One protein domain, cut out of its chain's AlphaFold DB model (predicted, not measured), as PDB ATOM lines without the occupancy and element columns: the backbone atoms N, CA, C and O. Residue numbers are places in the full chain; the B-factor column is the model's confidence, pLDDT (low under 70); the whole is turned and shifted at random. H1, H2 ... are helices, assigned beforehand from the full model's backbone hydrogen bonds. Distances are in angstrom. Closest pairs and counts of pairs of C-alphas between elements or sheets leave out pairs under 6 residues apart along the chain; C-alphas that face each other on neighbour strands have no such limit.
ATOM      1  N   LYS A   9      -2.478  12.966 -26.264       93.19
ATOM      2  CA  LYS A   9      -2.173  12.220 -25.048       93.19
ATOM      3  C   LYS A   9      -2.233  10.718 -25.286       93.19
ATOM      4  O   LYS A   9      -1.272  10.031 -24.966       93.19
ATOM      5  N   GLN A  10      -3.319  10.209 -25.867       92.81
ATOM      6  CA  GLN A  10      -3.453   8.778 -26.128       92.81
ATOM      7  C   GLN A  10      -2.388   8.289 -27.118       92.81
ATOM      8  O   GLN A  10      -1.768   7.257 -26.889       92.81
ATOM      9  N   THR A  11      -2.101   9.069 -28.161       91.88
ATOM     10  CA  THR A  11      -1.020   8.790 -29.112       91.88
ATOM     11  C   THR A  11       0.338   8.681 -28.425       91.88
ATOM     12  O   THR A  11       1.080   7.748 -28.716       91.88
ATOM     13  N   VAL A  12       0.668   9.588 -27.501       92.06
ATOM     14  CA  VAL A  12       1.948   9.536 -26.772       92.06
ATOM     15  C   VAL A  12       1.963   8.442 -25.702       92.06
ATOM     16  O   VAL A  12       3.014   7.872 -25.440       92.06
ATOM     17  N   LEU A  13       0.822   8.089 -25.107       91.06
ATOM     18  CA  LEU A  13       0.740   6.932 -24.209       91.06
ATOM     19  C   LEU A  13       0.986   5.611 -24.955       91.06
ATOM     20  O   LEU A  13       1.675   4.740 -24.434       91.06
ATOM     21  N   ASP A  14       0.446   5.469 -26.170       89.88
ATOM     22  CA  ASP A  14       0.693   4.316 -27.045       89.88
ATOM     23  C   ASP A  14       2.121   4.321 -27.635       89.88
ATOM     24  O   ASP A  14       2.718   3.264 -27.837       89.88
ATOM     25  N   GLU A  15       2.682   5.500 -27.915       89.69
ATOM     26  CA  GLU A  15       4.006   5.670 -28.521       89.69
ATOM     27  C   GLU A  15       4.788   6.812 -27.822       89.69
ATOM     28  O   GLU A  15       4.822   7.946 -28.312       89.69
ATOM     29  N   PRO A  16       5.467   6.526 -26.689       91.19
ATOM     30  CA  PRO A  16       6.148   7.536 -25.864       91.19
ATOM     31  C   PRO A  16       7.223   8.343 -26.599       91.19
ATOM     32  O   PRO A  16       7.341   9.553 -26.393       91.19
ATOM     33  N   LEU A  17       7.943   7.700 -27.527       91.69
ATOM     34  CA  LEU A  17       8.975   8.336 -28.358       91.69
ATOM     35  C   LEU A  17       8.424   9.488 -29.205       91.69
ATOM     36  O   LEU A  17       9.165  10.404 -29.565       91.69
ATOM     37  N   PHE A  18       7.128   9.467 -29.524       91.75
ATOM     38  CA  PHE A  18       6.484  10.567 -30.230       91.75
ATOM     39  C   PHE A  18       6.421  11.826 -29.360       91.75
ATOM     40  O   PHE A  18       6.664  12.925 -29.855       91.75
ATOM     41  N   GLY A  19       6.174  11.678 -28.056       91.88
ATOM     42  CA  GLY A  19       6.201  12.785 -27.098       91.88
ATOM     43  C   GLY A  19       7.583  13.430 -27.004       91.88
ATOM     44  O   GLY A  19       7.704  14.652 -27.079       91.88
ATOM     45  N   GLU A  20       8.631  12.612 -26.919       91.81
ATOM     46  CA  GLU A  20      10.020  13.090 -26.901       91.81
ATOM     47  C   GLU A  20      10.400  13.794 -28.205       91.81
ATOM     48  O   GLU A  20      11.008  14.866 -28.184       91.81
ATOM     49  N   PHE A  21       9.977  13.247 -29.346       93.69
ATOM     50  CA  PHE A  21      10.180  13.874 -30.648       93.69
ATOM     51  C   PHE A  21       9.511  15.253 -30.736       93.69
ATOM     52  O   PHE A  21      10.134  16.210 -31.199       93.69
ATOM     53  N   LEU A  22       8.274  15.394 -30.250       92.19
ATOM     54  CA  LEU A  22       7.582  16.686 -30.201       92.19
ATOM     55  C   LEU A  22       8.379  17.708 -29.379       92.19
ATOM     56  O   LEU A  22       8.619  18.821 -29.849       92.19
ATOM     57  N   VAL A  23       8.858  17.331 -28.194       91.88
ATOM     58  CA  VAL A  23       9.693  18.217 -27.365       91.88
ATOM     59  C   VAL A  23      11.006  18.559 -28.079       91.88
ATOM     60  O   VAL A  23      11.383  19.729 -28.136       91.88
ATOM     61  N   SER A  24      11.659  17.581 -28.715       90.88
ATOM     62  CA  SER A  24      12.888  17.787 -29.497       90.88
ATOM     63  C   SER A  24      12.698  18.740 -30.680       90.88
ATOM     64  O   SER A  24      13.644  19.428 -31.063       90.88
ATOM     65  N   LYS A  25      11.499  18.797 -31.268       89.81
ATOM     66  CA  LYS A  25      11.146  19.739 -32.341       89.81
ATOM     67  C   LYS A  25      10.731  21.119 -31.815       89.81
ATOM     68  O   LYS A  25      10.440  22.004 -32.617       89.81
ATOM     69  N   GLY A  26      10.724  21.314 -30.494       89.25
ATOM     70  CA  GLY A  26      10.382  22.572 -29.831       89.25
ATOM     71  C   GLY A  26       8.891  22.745 -29.538       89.25
ATOM     72  O   GLY A  26       8.464  23.850 -29.203       89.25
ATOM     73  N   PHE A  27       8.078  21.691 -29.659       88.81
ATOM     74  CA  PHE A  27       6.684  21.765 -29.234       88.81
ATOM     75  C   PHE A  27       6.616  21.761 -27.700       88.81
ATOM     76  O   PHE A  27       7.240  20.908 -27.068       88.81
ATOM     77  N   PRO A  28       5.823  22.656 -27.081       86.38
ATOM     78  CA  PRO A  28       5.606  22.673 -25.634       86.38
ATOM     79  C   PRO A  28       4.627  21.559 -25.225       86.38
ATOM     80  O   PRO A  28       3.542  21.815 -24.698       86.38
ATOM     81  N   PHE A  29       4.968  20.314 -25.555       89.06
ATOM     82  CA  PHE A  29       4.147  19.143 -25.284       89.06
ATOM     83  C   PHE A  29       4.408  18.606 -23.872       89.06
ATOM     84  O   PHE A  29       5.552  18.501 -23.441       89.06
ATOM     85  N   SER A  30       3.336  18.251 -23.162       88.81
ATOM     86  CA  SER A  30       3.380  17.551 -21.876       88.81
ATOM     87  C   SER A  30       2.083  16.764 -21.670       88.81
ATOM     88  O   SER A  30       1.025  17.205 -22.119       88.81
ATOM     89  N   LEU A  31       2.152  15.627 -20.970       89.75
ATOM     90  CA  LEU A  31       0.974  14.823 -20.613       89.75
ATOM     91  C   LEU A  31       0.088  15.502 -19.556       89.75
ATOM     92  O   LEU A  31      -1.111  15.234 -19.510       89.75
ATOM     93  N   ASP A  32       0.658  16.406 -18.757       89.56
ATOM     94  CA  ASP A  32      -0.082  17.250 -17.812       89.56
ATOM     95  C   ASP A  32      -0.824  18.403 -18.502       89.56
ATOM     96  O   ASP A  32      -1.648  19.075 -17.881       89.56
ATOM     97  N   ASN A  33      -0.553  18.660 -19.788       87.62
ATOM     98  CA  ASN A  33      -1.259  19.697 -20.524       87.62
ATOM     99  C   ASN A  33      -2.666  19.193 -20.899       87.62
ATOM    100  O   ASN A  33      -2.772  18.279 -21.722       87.62
ATOM    101  N   PRO A  34      -3.755  19.804 -20.391       89.19
ATOM    102  CA  PRO A  34      -5.116  19.361 -20.694       89.19
ATOM    103  C   PRO A  34      -5.450  19.454 -22.188       89.19
ATOM    104  O   PRO A  34      -6.309  18.724 -22.672       89.19
ATOM    105  N   ILE A  35      -4.741  20.299 -22.946       89.00
ATOM    106  CA  ILE A  35      -4.898  20.400 -24.401       89.00
ATOM    107  C   ILE A  35      -4.527  19.078 -25.083       89.00
ATOM    108  O   ILE A  35      -5.147  18.726 -26.083       89.00
ATOM    109  N   ALA A  36      -3.574  18.308 -24.543       90.12
ATOM    110  CA  ALA A  36      -3.174  17.023 -25.117       90.12
ATOM    111  C   ALA A  36      -4.319  15.990 -25.121       90.12
ATOM    112  O   ALA A  36      -4.315  15.084 -25.953       90.12
ATOM    113  N   ASP A  37      -5.299  16.137 -24.228       91.88
ATOM    114  CA  ASP A  37      -6.517  15.317 -24.169       91.88
ATOM    115  C   ASP A  37      -7.599  15.781 -25.164       91.88
ATOM    116  O   ASP A  37      -8.555  15.061 -25.423       91.88
ATOM    117  N   LEU A  38      -7.466  16.985 -25.726       90.75
ATOM    118  CA  LEU A  38      -8.498  17.618 -26.554       90.75
ATOM    119  C   LEU A  38      -8.148  17.657 -28.040       90.75
ATOM    120  O   LEU A  38      -9.049  17.691 -28.872       90.75
ATOM    121  N   VAL A  39      -6.859  17.691 -28.375       91.69
ATOM    122  CA  VAL A  39      -6.399  17.844 -29.760       91.69
ATOM    123  C   VAL A  39      -5.851  16.536 -30.302       91.69
ATOM    124  O   VAL A  39      -5.230  15.758 -29.573       91.69
ATOM    125  N   THR A  40      -6.050  16.308 -31.592       92.38
ATOM    126  CA  THR A  40      -5.445  15.198 -32.334       92.38
ATOM    127  C   THR A  40      -4.153  15.641 -33.018       92.38
ATOM    128  O   THR A  40      -3.821  16.829 -33.071       92.38
ATOM    129  N   PHE A  41      -3.410  14.692 -33.589       90.38
ATOM    130  CA  PHE A  41      -2.264  15.042 -34.427       90.38
ATOM    131  C   PHE A  41      -2.684  15.848 -35.669       90.38
ATOM    132  O   PHE A  41      -1.978  16.781 -36.048       90.38
ATOM    133  N   ALA A  42      -3.859  15.562 -36.242       90.25
ATOM    134  CA  ALA A  42      -4.390  16.310 -37.379       90.25
ATOM    135  C   ALA A  42      -4.643  17.788 -37.026       90.25
ATOM    136  O   ALA A  42      -4.272  18.676 -37.797       90.25
ATOM    137  N   ASP A  43      -5.178  18.069 -35.833       91.25
ATOM    138  CA  ASP A  43      -5.346  19.445 -35.342       91.25
ATOM    139  C   ASP A  43      -4.001  20.169 -35.231       91.25
ATOM    140  O   ASP A  43      -3.867  21.320 -35.645       91.25
ATOM    141  N   VAL A  44      -2.977  19.492 -34.701       88.81
ATOM    142  CA  VAL A  44      -1.628  20.062 -34.576       88.81
ATOM    143  C   VAL A  44      -1.048  20.374 -35.952       88.81
ATOM    144  O   VAL A  44      -0.535  21.477 -36.148       88.81
ATOM    145  N   VAL A  45      -1.162  19.450 -36.908       90.81
ATOM    146  CA  VAL A  45      -0.725  19.641 -38.299       90.81
ATOM    147  C   VAL A  45      -1.409  20.856 -38.920       90.81
ATOM    148  O   VAL A  45      -0.730  21.709 -39.492       90.81
ATOM    149  N   GLN A  46      -2.725  20.984 -38.752       90.75
ATOM    150  CA  GLN A  46      -3.498  22.091 -39.307       90.75
ATOM    151  C   GLN A  46      -3.136  23.437 -38.660       90.75
ATOM    152  O   GLN A  46      -2.853  24.405 -39.366       90.75
ATOM    153  N   VAL A  47      -3.108  23.513 -37.325       89.94
ATOM    154  CA  VAL A  47      -2.839  24.756 -36.575       89.94
ATOM    155  C   VAL A  47      -1.406  25.238 -36.780       89.94
ATOM    156  O   VAL A  47      -1.150  26.439 -36.842       89.94
ATOM    157  N   ARG A  48      -0.455  24.308 -36.872       88.06
ATOM    158  CA  ARG A  48       0.974  24.612 -37.023       88.06
ATOM    159  C   ARG A  48       1.427  24.631 -38.480       88.06
ATOM    160  O   ARG A  48       2.608  24.857 -38.717       88.06
ATOM    161  N   GLN A  49       0.501  24.422 -39.421       90.75
ATOM    162  CA  GLN A  49       0.748  24.371 -40.864       90.75
ATOM    163  C   GLN A  49       1.913  23.437 -41.222       90.75
ATOM    164  O   GLN A  49       2.809  23.786 -41.990       90.75
ATOM    165  N   LEU A  50       1.924  22.254 -40.608       90.88
ATOM    166  CA  LEU A  50       2.970  21.261 -40.822       90.88
ATOM    167  C   LEU A  50       2.687  20.472 -42.097       90.88
ATOM    168  O   LEU A  50       1.541  20.152 -42.406       90.88
ATOM    169  N   ASP A  51       3.746  20.082 -42.800       93.12
ATOM    170  CA  ASP A  51       3.637  19.017 -43.791       93.12
ATOM    171  C   ASP A  51       3.597  17.675 -43.052       93.12
ATOM    172  O   ASP A  51       4.613  17.202 -42.535       93.12
ATOM    173  N   GLU A  52       2.404  17.084 -42.954       90.62
ATOM    174  CA  GLU A  52       2.162  15.841 -42.212       90.62
ATOM    175  C   GLU A  52       3.114  14.719 -42.641       90.62
ATOM    176  O   GLU A  52       3.704  14.030 -41.806       90.62
ATOM    177  N   ARG A  53       3.299  14.551 -43.954       91.19
ATOM    178  CA  ARG A  53       4.102  13.459 -44.510       91.19
ATOM    179  C   ARG A  53       5.572  13.649 -44.188       91.19
ATOM    180  O   ARG A  53       6.226  12.695 -43.766       91.19
ATOM    181  N   ALA A  54       6.089  14.863 -44.361       92.69
ATOM    182  CA  ALA A  54       7.465  15.180 -44.004       92.69
ATOM    183  C   ALA A  54       7.700  15.017 -42.494       92.69
ATOM    184  O   ALA A  54       8.722  14.460 -42.092       92.69
ATOM    185  N   PHE A  55       6.739  15.435 -41.666       92.44
ATOM    186  CA  PHE A  55       6.820  15.328 -40.210       92.44
ATOM    187  C   PHE A  55       6.868  13.870 -39.742       92.44
ATOM    188  O   PHE A  55       7.747  13.492 -38.969       92.44
ATOM    189  N   LEU A  56       5.971  13.026 -40.258       91.69
ATOM    190  CA  LEU A  56       5.941  11.599 -39.933       91.69
ATOM    191  C   LEU A  56       7.177  10.860 -40.461       91.69
ATOM    192  O   LEU A  56       7.704   9.986 -39.776       91.69
ATOM    193  N   ALA A  57       7.682  11.225 -41.642       93.38
ATOM    194  CA  ALA A  57       8.921  10.656 -42.170       93.38
ATOM    195  C   ALA A  57      10.136  11.005 -41.297       93.38
ATOM    196  O   ALA A  57      11.040  10.185 -41.125       93.38
ATOM    197  N   GLU A  58      10.173  12.212 -40.736       93.62
ATOM    198  CA  GLU A  58      11.228  12.611 -39.810       93.62
ATOM    199  C   GLU A  58      11.098  11.900 -38.459       93.62
ATOM    200  O   GLU A  58      12.099  11.404 -37.937       93.62
ATOM    201  N   TYR A  59       9.873  11.751 -37.948       92.81
ATOM    202  CA  TYR A  59       9.606  10.956 -36.753       92.81
ATOM    203  C   TYR A  59      10.054   9.498 -36.918       92.81
ATOM    204  O   TYR A  59      10.720   8.956 -36.041       92.81
ATOM    205  N   GLU A  60       9.766   8.858 -38.055       92.00
ATOM    206  CA  GLU A  60      10.227   7.489 -38.324       92.00
ATOM    207  C   GLU A  60      11.759   7.391 -38.257       92.00
ATOM    208  O   GLU A  60      12.294   6.458 -37.657       92.00
ATOM    209  N   ARG A  61      12.485   8.382 -38.795       92.62
ATOM    210  CA  ARG A  61      13.954   8.446 -38.689       92.62
ATOM    211  C   ARG A  61      14.419   8.638 -37.248       92.62
ATOM    212  O   ARG A  61      15.388   7.997 -36.847       92.62
ATOM    213  N   TYR A  62      13.746   9.499 -36.483       92.19
ATOM    214  CA  TYR A  62      14.019   9.699 -35.058       92.19
ATOM    215  C   TYR A  62      13.830   8.394 -34.277       92.19
ATOM    216  O   TYR A  62      14.728   7.960 -33.562       92.19
ATOM    217  N   ARG A  63      12.707   7.707 -34.498       90.38
ATOM    218  CA  ARG A  63      12.375   6.440 -33.846       90.38
ATOM    219  C   ARG A  63      13.371   5.330 -34.179       90.38
ATOM    220  O   ARG A  63      13.722   4.555 -33.298       90.38
ATOM    221  N   VAL A  64      13.829   5.238 -35.430       90.69
ATOM    222  CA  VAL A  64      14.857   4.260 -35.831       90.69
ATOM    223  C   VAL A  64      16.188   4.542 -35.136       90.69
ATOM    224  O   VAL A  64      16.831   3.598 -34.693       90.69
ATOM    225  N   ARG A  65      16.583   5.814 -34.995       88.38
ATOM    226  CA  ARG A  65      17.793   6.189 -34.244       88.38
ATOM    227  C   ARG A  65      17.667   5.829 -32.765       88.38
ATOM    228  O   ARG A  65      18.528   5.130 -32.259       88.38
ATOM    229  N   ALA A  66      16.554   6.193 -32.132       83.81
ATOM    230  CA  ALA A  66      16.295   5.898 -30.723       83.81
ATOM    231  C   ALA A  66      16.182   4.392 -30.405       83.81
ATOM    232  O   ALA A  66      16.374   3.994 -29.264       83.81
ATOM    233  N   LYS A  67      15.851   3.547 -31.394       74.50
ATOM    234  CA  LYS A  67      15.823   2.076 -31.256       74.50
ATOM    235  C   LYS A  67      17.140   1.388 -31.633       74.50
ATOM    236  O   LYS A  67      17.254   0.183 -31.428       74.50
ATOM    237  N   GLY A  68      18.059   2.107 -32.273       67.25
ATOM    238  CA  GLY A  68      19.346   1.589 -32.738       67.25
ATOM    239  C   GLY A  68      20.511   1.863 -31.785       67.25
ATOM    240  O   GLY A  68      21.621   1.427 -32.088       67.25
TER     241      GLY A  68
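AT A GLANCE: This is residues 9 to 68 of the 69 residues of the protein "Nitrate ABC transporter ATPase" of Paraeggerthella hongkongensis (UniProt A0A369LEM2). What would one see first in this model? Five helices stand in an open ring: the short H1 is at a corner with H2 and meets H3 on its other side, H4 lies across the ring from H2, and the long H5 runs from near H4 back to H2, closing the ring only loosely. Residues 25 to 33, with no named element, run from the end of H2 to H3. How is it made up, and how large is it? The printed part has 60 residues with five named helices, H1 to H5 in order along the chain, and no named strand; the class is all helix, with 42 of the 60 residues in helices. It is compact, with a radius of gyration of the C-alphas of 11.3 A, and its outline is rounded, spanning 33 by 24 by 19 A.

IN THESE COORDINATES: Where do the first helices lie? H1 is residues 9 to 14, 8.6 A long from first to last C-alpha, and C-alpha 9 is at (-2.173, 12.220, -25.048). H2 is residues 16 to 24, 12.8 A long. Which helices follow? H3 is residues 34 to 37, 5.5 A long, and H4 is residues 41 to 47, 10.0 A long, beginning with C-alpha 41 at (-2.264, 15.042, -34.427). H5, the longest, is residues 52 to 67, 22.3 A long, and ends with C-alpha 67 at (15.823, 2.076, -31.256).

HOW THE PARTS SIT: What does H1 touch? H1 and H2 only just touch, with 3 pairs of C-alphas within 8 A, and only at the corner by their link; the closest C-alphas are those of Val 12 and Gly 19, 5.4 A apart, and the lines stand at a steep tilt of 54 degrees, opposite ways. H1 and H3 only just touch, also with 3 pairs; the closest C-alphas, of Lys 9 and Ala 36, are 4.9 A apart. How does H5 stand to H2 and H4? H5 touches H2 with residues 59 to 63 alone, the closest C-alphas being those of Leu 17 and Arg 63, 6.7 A apart, at a steep tilt of 69 degrees, only just short of perpendicular, opposite ways. H4 and H5 are close but not clearly touching: the closest C-alphas, of Val 45 and Glu 52, are 6.2 A apart, at a steep tilt of 49 degrees, opposite ways. Which pairs are apart? Among them are H2 and H4, H3 and H5, and H3 and H4. What do the backbones show? In H1, H2, H4 and H5 every O i to N i+4 pair is within hydrogen-bond range; H3, with 4 residues, is too short for such a pair, and its 1 O i to N i+3 pair is within range.

THE WHOLE: How far does it reach? The two C-alphas farthest apart are those of Leu 38 and Gly 68, at 32.7 A. Are there cuts or long links? The printed part has no cut, and no link is long; the links H1 to H2, H3 to H4 and H4 to H5 are tight, and H2 to H3, with 9 residues between, is short. Where is confidence low? The mean pLDDT of the printed part is 90.1, and residue 68 is the one printed residue under 70.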